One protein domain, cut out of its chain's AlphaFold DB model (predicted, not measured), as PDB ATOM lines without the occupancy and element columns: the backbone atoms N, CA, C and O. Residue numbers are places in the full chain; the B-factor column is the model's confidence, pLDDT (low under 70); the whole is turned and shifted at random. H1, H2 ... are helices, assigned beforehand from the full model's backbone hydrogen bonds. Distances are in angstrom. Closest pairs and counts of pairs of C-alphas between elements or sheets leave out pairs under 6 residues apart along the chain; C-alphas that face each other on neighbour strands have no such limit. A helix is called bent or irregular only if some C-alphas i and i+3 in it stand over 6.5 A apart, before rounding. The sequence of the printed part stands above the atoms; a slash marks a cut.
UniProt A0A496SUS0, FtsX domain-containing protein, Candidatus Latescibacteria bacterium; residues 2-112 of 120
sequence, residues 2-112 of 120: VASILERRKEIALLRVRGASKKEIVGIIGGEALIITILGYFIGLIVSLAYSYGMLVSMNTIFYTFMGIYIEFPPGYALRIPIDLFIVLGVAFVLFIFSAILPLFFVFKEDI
ATOM      1  N   VAL A   2      45.636  35.459  18.865       78.88
ATOM      2  CA  VAL A   2      46.974  35.243  19.465       78.88
ATOM      3  C   VAL A   2      47.092  35.792  20.898       78.88
ATOM      4  O   VAL A   2      47.504  35.059  21.786       78.88
ATOM      5  N   ALA A   3      46.645  37.027  21.153       80.81
ATOM      6  CA  ALA A   3      46.671  37.617  22.498       80.81
ATOM      7  C   ALA A   3      45.858  36.816  23.536       80.81
ATOM      8  O   ALA A   3      46.352  36.532  24.620       80.81
ATOM      9  N   SER A   4      44.654  36.365  23.174       80.19
ATOM     10  CA  SER A   4      43.795  35.565  24.062       80.19
ATOM     11  C   SER A   4      44.412  34.200  24.400       80.19
ATOM     12  O   SER A   4      44.287  33.725  25.526       80.19
ATOM     13  N   ILE A   5      45.138  33.589  23.454       79.00
ATOM     14  CA  ILE A   5      45.873  32.338  23.700       79.00
ATOM     15  C   ILE A   5      47.009  32.568  24.709       79.00
ATOM     16  O   ILE A   5      47.222  31.734  25.589       79.00
ATOM     17  N   LEU A   6      47.715  33.701  24.613       79.25
ATOM     18  CA  LEU A   6      48.786  34.056  25.551       79.25
ATOM     19  C   LEU A   6      48.250  34.278  26.973       79.25
ATOM     20  O   LEU A   6      48.848  33.798  27.932       79.25
ATOM     21  N   GLU A   7      47.100  34.936  27.115       84.06
ATOM     22  CA  GLU A   7      46.455  35.156  28.417       84.06
ATOM     23  C   GLU A   7      46.000  33.842  29.073       84.06
ATOM     24  O   GLU A   7      46.152  33.658  30.282       84.06
ATOM     25  N   ARG A   8      45.514  32.883  28.273       82.88
ATOM     26  CA  ARG A   8      44.996  31.586  28.751       82.88
ATOM     27  C   ARG A   8      46.044  30.476  28.805       82.88
ATOM     28  O   ARG A   8      45.723  29.333  29.133       82.88
ATOM     29  N   ARG A   9      47.320  30.782  28.553       80.88
ATOM     30  CA  ARG A   9      48.413  29.791  28.537       80.88
ATOM     31  C   ARG A   9      48.522  29.013  29.856       80.88
ATOM     32  O   ARG A   9      48.716  27.799  29.843       80.88
ATOM     33  N   LYS A  10      48.289  29.686  30.993       81.38
ATOM     34  CA  LYS A  10      48.249  29.062  32.331       81.38
ATOM     35  C   LYS A  10      47.100  28.061  32.489       81.38
ATOM     36  O   LYS A  10      47.304  26.989  33.054       81.38
ATOM     37  N   GLU A  11      45.914  28.377  31.970       86.50
ATOM     38  CA  GLU A  11      44.756  27.470  31.990       86.50
ATOM     39  C   GLU A  11      45.036  26.214  31.157       86.50
ATOM     40  O   GLU A  11      44.783  25.094  31.602       86.50
ATOM     41  N   ILE A  12      45.638  26.389  29.976       83.50
ATOM     42  CA  ILE A  12      46.025  25.291  29.080       83.50
ATOM     43  C   ILE A  12      47.079  24.388  29.742       83.50
ATOM     44  O   ILE A  12      46.982  23.162  29.662       83.50
ATOM     45  N   ALA A  13      48.064  24.973  30.431       80.75
ATOM     46  CA  ALA A  13      49.063  24.220  31.184       80.75
ATOM     47  C   ALA A  13      48.422  23.387  32.310       80.75
ATOM     48  O   ALA A  13      48.728  22.202  32.444       80.75
ATOM     49  N   LEU A  14      47.474  23.959  33.063       85.19
ATOM     50  CA  LEU A  14      46.721  23.241  34.101       85.19
ATOM     51  C   LEU A  14      45.888  22.086  33.527       85.19
ATOM     52  O   LEU A  14      45.891  20.991  34.091       85.19
ATOM     53  N   LEU A  15      45.214  22.290  32.391       84.06
ATOM     54  CA  LEU A  15      44.468  21.226  31.706       84.06
ATOM     55  C   LEU A  15      45.385  20.071  31.289       84.06
ATOM     56  O   LEU A  15      45.032  18.904  31.459       84.06
ATOM     57  N   ARG A  16      46.595  20.385  30.816       82.75
ATOM     58  CA  ARG A  16      47.597  19.386  30.430       82.75
ATOM     59  C   ARG A  16      48.132  18.599  31.630       82.75
ATOM     60  O   ARG A  16      48.336  17.395  31.508       82.75
ATOM     61  N   VAL A  17      48.289  19.234  32.796       86.56
ATOM     62  CA  VAL A  17      48.641  18.552  34.060       86.56
ATOM     63  C   VAL A  17      47.532  17.597  34.515       86.56
ATOM     64  O   VAL A  17      47.825  16.535  35.057       86.56
ATOM     65  N   ARG A  18      46.259  17.916  34.243       86.56
ATOM     66  CA  ARG A  18      45.115  17.022  34.514       86.56
ATOM     67  C   ARG A  18      44.946  15.894  33.485       86.56
ATOM     68  O   ARG A  18      43.994  15.128  33.595       86.56
ATOM     69  N   GLY A  19      45.857  15.773  32.518       86.62
ATOM     70  CA  GLY A  19      45.873  14.688  31.534       86.62
ATOM     71  C   GLY A  19      45.192  15.005  30.203       86.62
ATOM     72  O   GLY A  19      45.065  14.101  29.381       86.62
ATOM     73  N   ALA A  20      44.785  16.256  29.952       85.81
ATOM     74  CA  ALA A  20      44.227  16.632  28.653       85.81
ATOM     75  C   ALA A  20      45.255  16.421  27.529       85.81
ATOM     76  O   ALA A  20      46.406  16.869  27.591       85.81
ATOM     77  N   SER A  21      44.826  15.742  26.473       84.94
ATOM     78  CA  SER A  21      45.623  15.462  25.289       84.94
ATOM     79  C   SER A  21      45.783  16.705  24.406       84.94
ATOM     80  O   SER A  21      44.938  17.604  24.370       84.94
ATOM     81  N   LYS A  22      46.857  16.740  23.601       80.06
ATOM     82  CA  LYS A  22      47.087  17.817  22.616       80.06
ATOM     83  C   LYS A  22      45.895  17.989  21.656       80.06
ATOM     84  O   LYS A  22      45.606  19.106  21.244       80.06
ATOM     85  N   LYS A  23      45.195  16.898  21.316       82.62
ATOM     86  CA  LYS A  23      44.039  16.913  20.404       82.62
ATOM     87  C   LYS A  23      42.815  17.587  21.026       82.62
ATOM     88  O   LYS A  23      42.121  18.312  20.323       82.62
ATOM     89  N   GLU A  24      42.579  17.395  22.323       86.12
ATOM     90  CA  GLU A  24      41.462  18.036  23.034       86.12
ATOM     91  C   GLU A  24      41.660  19.550  23.126       86.12
ATOM     92  O   GLU A  24      40.743  20.309  22.823       86.12
ATOM     93  N   ILE A  25      42.878  20.000  23.438       84.75
ATOM     94  CA  ILE A  25      43.212  21.432  23.497       84.75
ATOM     95  C   ILE A  25      43.026  22.091  22.121       84.75
ATOM     96  O   ILE A  25      42.413  23.151  22.014       84.75
ATOM     97  N   VAL A  26      43.508  21.446  21.054       83.31
ATOM     98  CA  VAL A  26      43.329  21.928  19.674       83.31
ATOM     99  C   VAL A  26      41.856  21.957  19.276       83.31
ATOM    100  O   VAL A  26      41.434  22.904  18.620       83.31
ATOM    101  N   GLY A  27      41.066  20.957  19.677       87.12
ATOM    102  CA  GLY A  27      39.627  20.931  19.419       87.12
ATOM    103  C   GLY A  27      38.903  22.116  20.057       87.12
ATOM    104  O   GLY A  27      38.079  22.751  19.402       87.12
ATOM    105  N   ILE A  28      39.262  22.468  21.295       87.75
ATOM    106  CA  ILE A  28      38.697  23.625  22.004       87.75
ATOM    107  C   ILE A  28      39.064  24.932  21.290       87.75
ATOM    108  O   ILE A  28      38.179  25.704  20.928       87.75
ATOM    109  N   ILE A  29      40.357  25.156  21.024       85.81
ATOM    110  CA  ILE A  29      40.835  26.378  20.351       85.81
ATOM    111  C   ILE A  29      40.249  26.482  18.935       85.81
ATOM    112  O   ILE A  29      39.847  27.559  18.503       85.81
ATOM    113  N   GLY A  30      40.164  25.364  18.211       87.50
ATOM    114  CA  GLY A  30      39.565  25.303  16.879       87.50
ATOM    115  C   GLY A  30      38.069  25.614  16.892       87.50
ATOM    116  O   GLY A  30      37.588  26.322  16.011       87.50
ATOM    117  N   GLY A  31      37.342  25.149  17.913       89.75
ATOM    118  CA  GLY A  31      35.938  25.494  18.123       89.75
ATOM    119  C   GLY A  31      35.737  26.990  18.371       89.75
ATOM    120  O   GLY A  31      34.899  27.612  17.721       89.75
ATOM    121  N   GLU A  32      36.551  27.594  19.241       88.88
ATOM    122  CA  GLU A  32      36.535  29.045  19.472       88.88
ATOM    123  C   GLU A  32      36.854  29.824  18.187       88.88
ATOM    124  O   GLU A  32      36.136  30.764  17.843       88.88
ATOM    125  N   ALA A  33      37.881  29.400  17.438       88.94
ATOM    126  CA  ALA A  33      38.241  30.005  16.156       88.94
ATOM    127  C   ALA A  33      37.072  29.965  15.171       88.94
ATOM    128  O   ALA A  33      36.745  30.984  14.566       88.94
ATOM    129  N   LEU A  34      36.429  28.804  15.020       90.12
ATOM    130  CA  LEU A  34      35.312  28.616  14.098       90.12
ATOM    131  C   LEU A  34      34.133  29.520  14.446       90.12
ATOM    132  O   LEU A  34      33.618  30.203  13.564       90.12
ATOM    133  N   ILE A  35      33.739  29.569  15.720       91.88
ATOM    134  CA  ILE A  35      32.623  30.409  16.171       91.88
ATOM    135  C   ILE A  35      32.920  31.883  15.881       91.88
ATOM    136  O   ILE A  35      32.096  32.568  15.276       91.88
ATOM    137  N   ILE A  36      34.112  32.364  16.246       91.25
ATOM    138  CA  ILE A  36      34.516  33.758  16.013       91.25
ATOM    139  C   ILE A  36      34.566  34.073  14.512       91.25
ATOM    140  O   ILE A  36      34.127  35.142  14.095       91.25
ATOM    141  N   THR A  37      35.059  33.144  13.693       91.44
ATOM    142  CA  THR A  37      35.162  33.305  12.233       91.44
ATOM    143  C   THR A  37      33.786  33.386  11.586       91.44
ATOM    144  O   THR A  37      33.522  34.273  10.782       91.44
ATOM    145  N   ILE A  38      32.876  32.488  11.954       92.62
ATOM    146  CA  ILE A  38      31.515  32.483  11.417       92.62
ATOM    147  C   ILE A  38      30.810  33.783  11.811       92.62
ATOM    148  O   ILE A  38      30.328  34.509  10.943       92.62
ATOM    149  N   LEU A  39      30.813  34.128  13.101       95.06
ATOM    150  CA  LEU A  39      30.152  35.338  13.588       95.06
ATOM    151  C   LEU A  39      30.750  36.606  12.973       95.06
ATOM    152  O   LEU A  39      30.007  37.455  12.485       95.06
ATOM    153  N   GLY A  40      32.078  36.721  12.944       94.44
ATOM    154  CA  GLY A  40      32.769  37.871  12.366       94.44
ATOM    155  C   GLY A  40      32.463  38.048  10.882       94.44
ATOM    156  O   GLY A  40      32.208  39.169  10.443       94.44
ATOM    157  N   TYR A  41      32.412  36.950  10.124       95.00
ATOM    158  CA  TYR A  41      32.062  36.988   8.708       95.00
ATOM    159  C   TYR A  41      30.624  37.475   8.502       95.00
ATOM    160  O   TYR A  41      30.409  38.447   7.784       95.00
ATOM    161  N   PHE A  42      29.641  36.874   9.181       95.62
ATOM    162  CA  PHE A  42      28.235  37.270   9.046       95.62
ATOM    163  C   PHE A  42      27.980  38.720   9.470       95.62
ATOM    164  O   PHE A  42      27.300  39.457   8.755       95.62
ATOM    165  N   ILE A  43      28.546  39.149  10.598       96.81
ATOM    166  CA  ILE A  43      28.417  40.533  11.068       96.81
ATOM    167  C   ILE A  43      29.062  41.489  10.059       96.81
ATOM    168  O   ILE A  43      28.442  42.478   9.670       96.81
ATOM    169  N   GLY A  44      30.268  41.170   9.583       95.19
ATOM    170  CA  GLY A  44      30.964  41.956   8.569       95.19
ATOM    171  C   GLY A  44      30.158  42.097   7.279       95.19
ATOM    172  O   GLY A  44      30.069  43.197   6.736       95.19
ATOM    173  N   LEU A  45      29.501  41.024   6.823       94.06
ATOM    174  CA  LEU A  45      28.625  41.067   5.650       94.06
ATOM    175  C   LEU A  45      27.444  42.013   5.832       94.06
ATOM    176  O   LEU A  45      27.187  42.836   4.956       94.06
ATOM    177  N   ILE A  46      26.744  41.925   6.962       94.62
ATOM    178  CA  ILE A  46      25.588  42.784   7.247       94.62
ATOM    179  C   ILE A  46      26.018  44.254   7.269       94.62
ATOM    180  O   ILE A  46      25.397  45.095   6.618       94.62
ATOM    181  N   VAL A  47      27.112  44.557   7.972       96.19
ATOM    182  CA  VAL A  47      27.651  45.919   8.073       96.19
ATOM    183  C   VAL A  47      28.101  46.432   6.704       96.19
ATOM    184  O   VAL A  47      27.762  47.551   6.327       96.19
ATOM    185  N   SER A  48      28.809  45.611   5.926       92.81
ATOM    186  CA  SER A  48      29.279  45.970   4.584       92.81
ATOM    187  C   SER A  48      28.126  46.241   3.618       92.81
ATOM    188  O   SER A  48      28.212  47.165   2.808       92.81
ATOM    189  N   LEU A  49      27.046  45.458   3.689       89.69
ATOM    190  CA  LEU A  49      25.851  45.656   2.867       89.69
ATOM    191  C   LEU A  49      25.132  46.956   3.233       89.69
ATOM    192  O   LEU A  49      24.824  47.750   2.345       89.69
ATOM    193  N   ALA A  50      24.922  47.203   4.530       90.00
ATOM    194  CA  ALA A  50      24.309  48.439   5.011       90.00
ATOM    195  C   ALA A  50      25.133  49.672   4.608       90.00
ATOM    196  O   ALA A  50      24.585  50.650   4.097       90.00
ATOM    197  N   TYR A  51      26.458  49.598   4.768       92.12
ATOM    198  CA  TYR A  51      27.375  50.660   4.372       92.12
ATOM    199  C   TYR A  51      27.357  50.905   2.861       92.12
ATOM    200  O   TYR A  51      27.205  52.043   2.427       92.12
ATOM    201  N   SER A  52      27.453  49.844   2.053       88.81
ATOM    202  CA  SER A  52      27.446  49.955   0.588       88.81
ATOM    203  C   SER A  52      26.147  50.572   0.078       88.81
ATOM    204  O   SER A  52      26.184  51.446  -0.784       88.81
ATOM    205  N   TYR A  53      25.003  50.164   0.636       86.44
ATOM    206  CA  TYR A  53      23.709  50.748   0.290       86.44
ATOM    207  C   TYR A  53      23.642  52.235   0.652       86.44
ATOM    208  O   TYR A  53      23.299  53.055  -0.198       86.44
ATOM    209  N   GLY A  54      24.013  52.593   1.887       87.00
ATOM    210  CA  GLY A  54      24.017  53.985   2.335       87.00
ATOM    211  C   GLY A  54      24.917  54.865   1.468       87.00
ATOM    212  O   GLY A  54      24.495  55.927   1.020       87.00
ATOM    213  N   MET A  55      26.119  54.385   1.157       88.31
ATOM    214  CA  MET A  55      27.093  55.106   0.339       88.31
ATOM    215  C   MET A  55      26.596  55.311  -1.099       88.31
ATOM    216  O   MET A  55      26.678  56.420  -1.621       88.31
ATOM    217  N   LEU A  56      25.997  54.284  -1.710       85.81
ATOM    218  CA  LEU A  56      25.435  54.359  -3.060       85.81
ATOM    219  C   LEU A  56      24.274  55.364  -3.132       85.81
ATOM    220  O   LEU A  56      24.244  56.203  -4.037       85.81
ATOM    221  N   VAL A  57      23.354  55.329  -2.161       84.69
ATOM    222  CA  VAL A  57      22.252  56.302  -2.062       84.69
ATOM    223  C   VAL A  57      22.806  57.712  -1.901       84.69
ATOM    224  O   VAL A  57      22.441  58.592  -2.675       84.69
ATOM    225  N   SER A  58      23.729  57.920  -0.956       85.31
ATOM    226  CA  SER A  58      24.344  59.224  -0.727       85.31
ATOM    227  C   SER A  58      25.050  59.753  -1.973       85.31
ATOM    228  O   SER A  58      24.813  60.892  -2.344       85.31
ATOM    229  N   MET A  59      25.856  58.953  -2.678       86.31
ATOM    230  CA  MET A  59      26.533  59.410  -3.902       86.31
ATOM    231  C   MET A  59      25.563  59.847  -5.005       86.31
ATOM    232  O   MET A  59      25.881  60.765  -5.758       86.31
ATOM    233  N   ASN A  60      24.393  59.216  -5.112       81.56
ATOM    234  CA  ASN A  60      23.402  59.575  -6.127       81.56
ATOM    235  C   ASN A  60      22.552  60.780  -5.720       81.56
ATOM    236  O   ASN A  60      22.134  61.536  -6.588       81.56
ATOM    237  N   THR A  61      22.304  60.988  -4.424       82.25
ATOM    238  CA  THR A  61      21.488  62.108  -3.929       82.25
ATOM    239  C   THR A  61      22.300  63.364  -3.626       82.25
ATOM    240  O   THR A  61      21.728  64.453  -3.625       82.25
ATOM    241  N   ILE A  62      23.610  63.246  -3.378       85.69
ATOM    242  CA  ILE A  62      24.441  64.340  -2.859       85.69
ATOM    243  C   ILE A  62      24.439  65.560  -3.783       85.69
ATOM    244  O   ILE A  62      24.228  66.671  -3.312       85.69
ATOM    245  N   PHE A  63      24.576  65.364  -5.098       84.75
ATOM    246  CA  PHE A  63      24.570  66.455  -6.077       84.75
ATOM    247  C   PHE A  63      23.223  67.194  -6.116       84.75
ATOM    248  O   PHE A  63      23.187  68.419  -6.053       84.75
ATOM    249  N   TYR A  64      22.108  66.459  -6.133       84.69
ATOM    250  CA  TYR A  64      20.765  67.049  -6.127       84.69
ATOM    251  C   TYR A  64      20.454  67.760  -4.809       84.69
ATOM    252  O   TYR A  64      19.904  68.860  -4.812       84.69
ATOM    253  N   THR A  65      20.899  67.180  -3.694       83.94
ATOM    254  CA  THR A  65      20.772  67.768  -2.356       83.94
ATOM    255  C   THR A  65      21.555  69.078  -2.258       83.94
ATOM    256  O   THR A  65      21.034  70.060  -1.738       83.94
ATOM    257  N   PHE A  66      22.767  69.139  -2.825       85.12
ATOM    258  CA  PHE A  66      23.545  70.379  -2.934       85.12
ATOM    259  C   PHE A  66      22.847  71.454  -3.783       85.12
ATOM    260  O   PHE A  66      23.034  72.642  -3.531       85.12
ATOM    261  N   MET A  67      22.023  71.056  -4.755       86.56
ATOM    262  CA  MET A  67      21.208  71.958  -5.577       86.56
ATOM    263  C   MET A  67      19.837  72.294  -4.959       86.56
ATOM    264  O   MET A  67      19.045  72.990  -5.590       86.56
ATOM    265  N   GLY A  68      19.539  71.818  -3.742       84.62
ATOM    266  CA  GLY A  68      18.260  72.052  -3.057       84.62
ATOM    267  C   GLY A  68      17.084  71.232  -3.602       84.62
ATOM    268  O   GLY A  68      15.932  71.560  -3.329       84.62
ATOM    269  N   ILE A  69      17.357  70.181  -4.380       83.06
ATOM    270  CA  ILE A  69      16.351  69.314  -4.999       83.06
ATOM    271  C   ILE A  69      16.312  67.985  -4.245       83.06
ATOM    272  O   ILE A  69      17.309  67.263  -4.173       83.06
ATOM    273  N   TYR A  70      15.141  67.634  -3.718       74.56
ATOM    274  CA  TYR A  70      14.903  66.338  -3.087       74.56
ATOM    275  C   TYR A  70      14.385  65.350  -4.129       74.56
ATOM    276  O   TYR A  70      13.331  65.563  -4.725       74.56
ATOM    277  N   ILE A  71      15.139  64.276  -4.353       72.12
ATOM    278  CA  ILE A  71      14.753  63.186  -5.249       72.12
ATOM    279  C   ILE A  71      14.619  61.921  -4.411       72.12
ATOM    280  O   ILE A  71      15.585  61.459  -3.804       72.12
ATOM    281  N   GLU A  72      13.412  61.365  -4.386       69.88
ATOM    282  CA  GLU A  72      13.136  60.077  -3.763       69.88
ATOM    283  C   GLU A  72      13.373  58.971  -4.795       69.88
ATOM    284  O   GLU A  72      12.618  58.812  -5.754       69.88
ATOM    285  N   PHE A  73      14.459  58.215  -4.628       70.19
ATOM    286  CA  PHE A  73      14.711  57.045  -5.464       70.19
ATOM    287  C   PHE A  73      13.794  55.887  -5.037       70.19
ATOM    288  O   PHE A  73      13.698  55.608  -3.838       70.19
ATOM    289  N   PRO A  74      13.150  55.170  -5.982       71.25
ATOM    290  CA  PRO A  74      12.337  54.005  -5.657       71.25
ATOM    291  C   PRO A  74      13.142  52.951  -4.875       71.25
ATOM    292  O   PRO A  74      14.316  52.713  -5.193       71.25
ATOM    293  N   PRO A  75      12.536  52.269  -3.886       66.69
ATOM    294  CA  PRO A  75      13.216  51.217  -3.142       66.69
ATOM    295  C   PRO A  75      13.666  50.099  -4.097       66.69
ATOM    296  O   PRO A  75      12.863  49.532  -4.834       66.69
ATOM    297  N   GLY A  76      14.970  49.803  -4.097       65.75
ATOM    298  CA  GLY A  76      15.588  48.765  -4.935       65.75
ATOM    299  C   GLY A  76      16.320  49.258  -6.191       65.75
ATOM    300  O   GLY A  76      17.054  48.478  -6.787       65.75
ATOM    301  N   TYR A  77      16.214  50.541  -6.560       65.38
ATOM    302  CA  TYR A  77      16.829  51.076  -7.794       65.38
ATOM    303  C   TYR A  77      18.372  51.036  -7.800       65.38
ATOM    304  O   TYR A  77      19.009  51.065  -8.848       65.38
ATOM    305  N   ALA A  78      18.974  50.955  -6.614       65.75
ATOM    306  CA  ALA A  78      20.413  51.038  -6.400       65.75
ATOM    307  C   ALA A  78      21.130  49.679  -6.334       65.75
ATOM    308  O   ALA A  78      22.331  49.603  -6.586       65.75
ATOM    309  N   LEU A  79      20.435  48.600  -5.954       73.94
ATOM    310  CA  LEU A  79      21.099  47.365  -5.537       73.94
ATOM    311  C   LEU A  79      21.088  46.322  -6.658       73.94
ATOM    312  O   LEU A  79      20.281  45.394  -6.677       73.94
ATOM    313  N   ARG A  80      22.012  46.457  -7.612       81.25
ATOM    314  CA  ARG A  80      22.289  45.381  -8.571       81.25
ATOM    315  C   ARG A  80      23.156  44.330  -7.883       81.25
ATOM    316  O   ARG A  80      24.266  44.647  -7.477       81.25
ATOM    317  N   ILE A  81      22.672  43.091  -7.780       84.31
ATOM    318  CA  ILE A  81      23.448  41.956  -7.256       84.31
ATOM    319  C   ILE A  81      24.182  41.295  -8.436       84.31
ATOM    320  O   ILE A  81      23.540  40.596  -9.223       84.31
ATOM    321  N   PRO A  82      25.496  41.535  -8.631       87.25
ATOM    322  CA  PRO A  82      26.252  40.862  -9.680       87.25
ATOM    323  C   PRO A  82      26.523  39.404  -9.292       87.25
ATOM    324  O   PRO A  82      26.690  39.086  -8.116       87.25
ATOM    325  N   ILE A  83      26.639  38.524 -10.289       89.31
ATOM    326  CA  ILE A  83      27.021  37.121 -10.067       89.31
ATOM    327  C   ILE A  83      28.417  37.011  -9.422       89.31
ATOM    328  O   ILE A  83      28.653  36.133  -8.593       89.31
ATOM    329  N   ASP A  84      29.303  37.967  -9.721       90.44
ATOM    330  CA  ASP A  84      30.665  38.052  -9.183       90.44
ATOM    331  C   ASP A  84      30.690  38.213  -7.660       90.44
ATOM    332  O   ASP A  84      31.653  37.801  -7.011       90.44
ATOM    333  N   LEU A  85      29.613  38.748  -7.064       90.06
ATOM    334  CA  LEU A  85      29.489  38.876  -5.613       90.06
ATOM    335  C   LEU A  85      29.629  37.512  -4.933       90.06
ATOM    336  O   LEU A  85      30.339  37.401  -3.942       90.06
ATOM    337  N   PHE A  86      29.007  36.463  -5.477       92.00
ATOM    338  CA  PHE A  86      29.082  35.124  -4.886       92.00
ATOM    339  C   PHE A  86      30.506  34.564  -4.907       92.00
ATOM    340  O   PHE A  86      30.929  33.930  -3.940       92.00
ATOM    341  N   ILE A  87      31.262  34.841  -5.973       94.31
ATOM    342  CA  ILE A  87      32.662  34.420  -6.097       94.31
ATOM    343  C   ILE A  87      33.520  35.164  -5.071       94.31
ATOM    344  O   ILE A  87      34.265  34.532  -4.325       94.31
ATOM    345  N   VAL A  88      33.383  36.490  -4.984       92.75
ATOM    346  CA  VAL A  88      34.133  37.320  -4.028       92.75
ATOM    347  C   VAL A  88      33.816  36.925  -2.589       92.75
ATOM    348  O   VAL A  88      34.736  36.772  -1.792       92.75
ATOM    349  N   LEU A  89      32.542  36.704  -2.261       93.56
ATOM    350  CA  LEU A  89      32.124  36.222  -0.946       93.56
ATOM    351  C   LEU A  89      32.717  34.844  -0.640       93.56
ATOM    352  O   LEU A  89      33.262  34.641   0.442       93.56
ATOM    353  N   GLY A  90      32.685  33.915  -1.597       94.25
ATOM    354  CA  GLY A  90      33.305  32.600  -1.442       94.25
ATOM    355  C   GLY A  90      34.807  32.690  -1.167       94.25
ATOM    356  O   GLY A  90      35.298  32.106  -0.203       94.25
ATOM    357  N   VAL A  91      35.536  33.474  -1.964       95.75
ATOM    358  CA  VAL A  91      36.981  33.684  -1.788       95.75
ATOM    359  C   VAL A  91      37.280  34.374  -0.456       95.75
ATOM    360  O   VAL A  91      38.168  33.934   0.272       95.75
ATOM    361  N   ALA A  92      36.523  35.412  -0.098       93.62
ATOM    362  CA  ALA A  92      36.680  36.121   1.167       93.62
ATOM    363  C   ALA A  92      36.445  35.194   2.363       93.62
ATOM    364  O   ALA A  92      37.228  35.212   3.308       93.62
ATOM    365  N   PHE A  93      35.419  34.342   2.305       93.81
ATOM    366  CA  PHE A  93      35.142  33.357   3.345       93.81
ATOM    367  C   PHE A  93      36.291  32.356   3.507       93.81
ATOM    368  O   PHE A  93      36.736  32.099   4.625       93.81
ATOM    369  N   VAL A  94      36.827  31.847   2.392       94.00
ATOM    370  CA  VAL A  94      37.987  30.947   2.397       94.00
ATOM    371  C   VAL A  94      39.199  31.634   3.026       94.00
ATOM    372  O   VAL A  94      39.799  31.082   3.946       94.00
ATOM    373  N   LEU A  95      39.530  32.858   2.605       93.19
ATOM    374  CA  LEU A  95      40.638  33.629   3.178       93.19
ATOM    375  C   LEU A  95      40.439  33.918   4.672       93.19
ATOM    376  O   LEU A  95      41.398  33.860   5.444       93.19
ATOM    377  N   PHE A  96      39.204  34.187   5.097       91.94
ATOM    378  CA  PHE A  96      38.880  34.446   6.496       91.94
ATOM    379  C   PHE A  96      39.079  33.199   7.364       91.94
ATOM    380  O   PHE A  96      39.708  33.279   8.421       91.94
ATOM    381  N   ILE A  97      38.653  32.030   6.874       90.12
ATOM    382  CA  ILE A  97      38.939  30.736   7.507       90.12
ATOM    383  C   ILE A  97      40.447  30.471   7.556       90.12
ATOM    384  O   ILE A  97      40.965  30.106   8.611       90.12
ATOM    385  N   PHE A  98      41.173  30.678   6.454       89.81
ATOM    386  CA  PHE A  98      42.628  30.488   6.427       89.81
ATOM    387  C   PHE A  98      43.335  31.350   7.481       89.81
ATOM    388  O   PHE A  98      44.200  30.851   8.202       89.81
ATOM    389  N   SER A  99      42.926  32.614   7.620       88.12
ATOM    390  CA  SER A  99      43.438  33.527   8.649       88.12
ATOM    391  C   SER A  99      43.171  33.016  10.070       88.12
ATOM    392  O   SER A  99      44.047  33.087  10.931       88.12
ATOM    393  N   ALA A 100      41.995  32.435  10.317       85.19
ATOM    394  CA  ALA A 100      41.629  31.886  11.620       85.19
ATOM    395  C   ALA A 100      42.359  30.582  11.977       85.19
ATOM    396  O   ALA A 100      42.582  30.306  13.155       85.19
ATOM    397  N   ILE A 101      42.751  29.785  10.978       84.12
ATOM    398  CA  ILE A 101      43.478  28.522  11.176       84.12
ATOM    399  C   ILE A 101      44.982  28.762  11.392       84.12
ATOM    400  O   ILE A 101      45.645  27.992  12.088       84.12
ATOM    401  N   LEU A 102      45.539  29.840  10.841       82.44
ATOM    402  CA  LEU A 102      46.970  30.149  10.911       82.44
ATOM    403  C   LEU A 102      47.543  30.146  12.352       82.44
ATOM    404  O   LEU A 102      48.572  29.500  12.566       82.44
ATOM    405  N   PRO A 103      46.887  30.741  13.371       74.75
ATOM    406  CA  PRO A 103      47.329  30.672  14.763       74.75
ATOM    407  C   PRO A 103      47.382  29.250  15.323       74.75
ATOM    408  O   PRO A 103      48.278  28.955  16.112       74.75
ATOM    409  N   LEU A 104      46.466  28.360  14.913       75.94
ATOM    410  CA  LEU A 104      46.474  26.974  15.385       75.94
ATOM    411  C   LEU A 104      47.789  26.296  15.009       75.94
ATOM    412  O   LEU A 104      48.403  25.682  15.875       75.94
ATOM    413  N   PHE A 105      48.265  26.476  13.771       73.12
ATOM    414  CA  PHE A 105      49.537  25.918  13.297       73.12
ATOM    415  C   PHE A 105      50.757  26.402  14.090       73.12
ATOM    416  O   PHE A 105      51.667  25.614  14.344       73.12
ATOM    417  N   PHE A 106      50.769  27.666  14.521       69.00
ATOM    418  CA  PHE A 106      51.856  28.201  15.346       69.00
ATOM    419  C   PHE A 106      51.888  27.579  16.748       69.00
ATOM    420  O   PHE A 106      52.967  27.241  17.232       69.00
ATOM    421  N   VAL A 107      50.724  27.327  17.360       66.56
ATOM    422  CA  VAL A 107      50.632  26.658  18.673       66.56
ATOM    423  C   VAL A 107      51.210  25.234  18.639       66.56
ATOM    424  O   VAL A 107      51.698  24.750  19.656       66.56
ATOM    425  N   PHE A 108      51.230  24.560  17.483       62.91
ATOM    426  CA  PHE A 108      51.866  23.241  17.356       62.91
ATOM    427  C   PHE A 108      53.397  23.272  17.406       62.91
ATOM    428  O   PHE A 108      53.992  22.236  17.706       62.91
ATOM    429  N   LYS A 109      54.034  24.402  17.072       60.56
ATOM    430  CA  LYS A 109      55.501  24.498  16.976       60.56
ATOM    431  C   LYS A 109      56.178  24.901  18.278       60.56
ATOM    432  O   LYS A 109      57.338  24.555  18.469       60.56
ATOM    433  N   GLU A 110      55.484  25.615  19.156       60.16
ATOM    434  CA  GLU A 110      56.032  25.945  20.467       60.16
ATOM    435  C   GLU A 110      55.773  24.792  21.435       60.16
ATOM    436  O   GLU A 110      54.648  24.548  21.880       60.16
ATOM    437  N   ASP A 111      56.830  24.052  21.765       53.75
ATOM    438  CA  ASP A 111      56.786  23.055  22.822       53.75
ATOM    439  C   ASP A 111      56.537  23.754  24.166       53.75
ATOM    440  O   ASP A 111      57.445  24.227  24.843       53.75
ATOM    441  N   ILE A 112      55.267  23.771  24.582       54.97
ATOM    442  CA  ILE A 112      54.781  24.238  25.899       54.97
ATOM    443  C   ILE A 112      55.561  23.579  27.067       54.97
ATOM    444  O   ILE A 112      55.535  24.051  28.199       54.97
TER     445      ILE A 112
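This is residues 2 to 112 of the 120 residues of the protein "FtsX domain-containing protein" of Candidatus Latescibacteria bacterium (UniProt A0A496SUS0). Look for a long helical hairpin drawn out into a rod: one very long helix, H3, makes the length, and the shorter H4 folds back toward the beginning of H3, the two making a narrow V that opens toward H4's first residues. Two short helices, H1 and H2, sit at the end where H3 begins, while the far end of H3 runs on without a helix beside it, and a 17-residue stretch with no named element leads back from there to H4. The printed part has 111 residues with four named helices, in the order H1, H2, H3, H4, and no named strand; the class is all helix. The whole is extended, with a radius of gyration of the C-alphas of 22.6 A and spans of 72 by 28 by 20 A.

Start with H1, residues 2 to 7, and go on to H2, residues 9 to 17; these two meet only through their tight link. Next comes H3, residues 22 to 66, and you will find H2 close to it but not clearly touching, the closest C-alphas, those of Ile 12 and Ile 25, being 7.3 A apart. Beyond the long link, H4, residues 84 to 107, forms a helical hairpin with H3. They touch with residues 26 to 41 of H3 and 93 to 104 of H4 alone; the closest C-alphas are those of Ala 33 and Ala 100, 6.0 A apart. Their lines stand at a tilt of 36 degrees, only just steep, and run opposite ways. Near Pro 103 look for Val 2: H1 and H4 are close but not clearly touching, with these closest C-alphas 6.6 A apart. H1 and H3 are only just apart, at 8.5 A between their closest C-alphas, and H2 and H4 are apart. Every O i to N i+4 pair is within hydrogen-bond range in H1 and H2, against 39 of 41 in H3 and 18 of 20 in H4.

Find C-alpha 2 at (46.974, 35.243, 19.465), where H1 begins; it is 9.0 A long, and H2 12.5 A. From C-alpha 22 at (47.087, 17.817, 22.616), H3 runs 63.0 A to C-alpha 66 at (23.545, 70.379, -2.934). It has a kink of 38 degrees near residue 60 and is only just irregular, with C-alphas 60 and 63 7.0 A apart. H4 runs 36.1 A and ends at C-alpha 107, (50.632, 26.658, 18.673); it too is only just irregular, with C-alphas 100 and 103 6.6 A apart.

The two C-alphas farthest apart, those of Gly 19 and Met 67, are 72.6 A from each other. The printed part has no cut, and its one long link is residues 67 to 83. Residues 63 to 68, of which 63 to 66 belong to H3, stand free, as do residues 80 to 88, of which 84 to 88 belong to H4. The mean pLDDT of the printed part is 84.0; look for values under 70 at residues 72, 75 to 78 and 106 to 112.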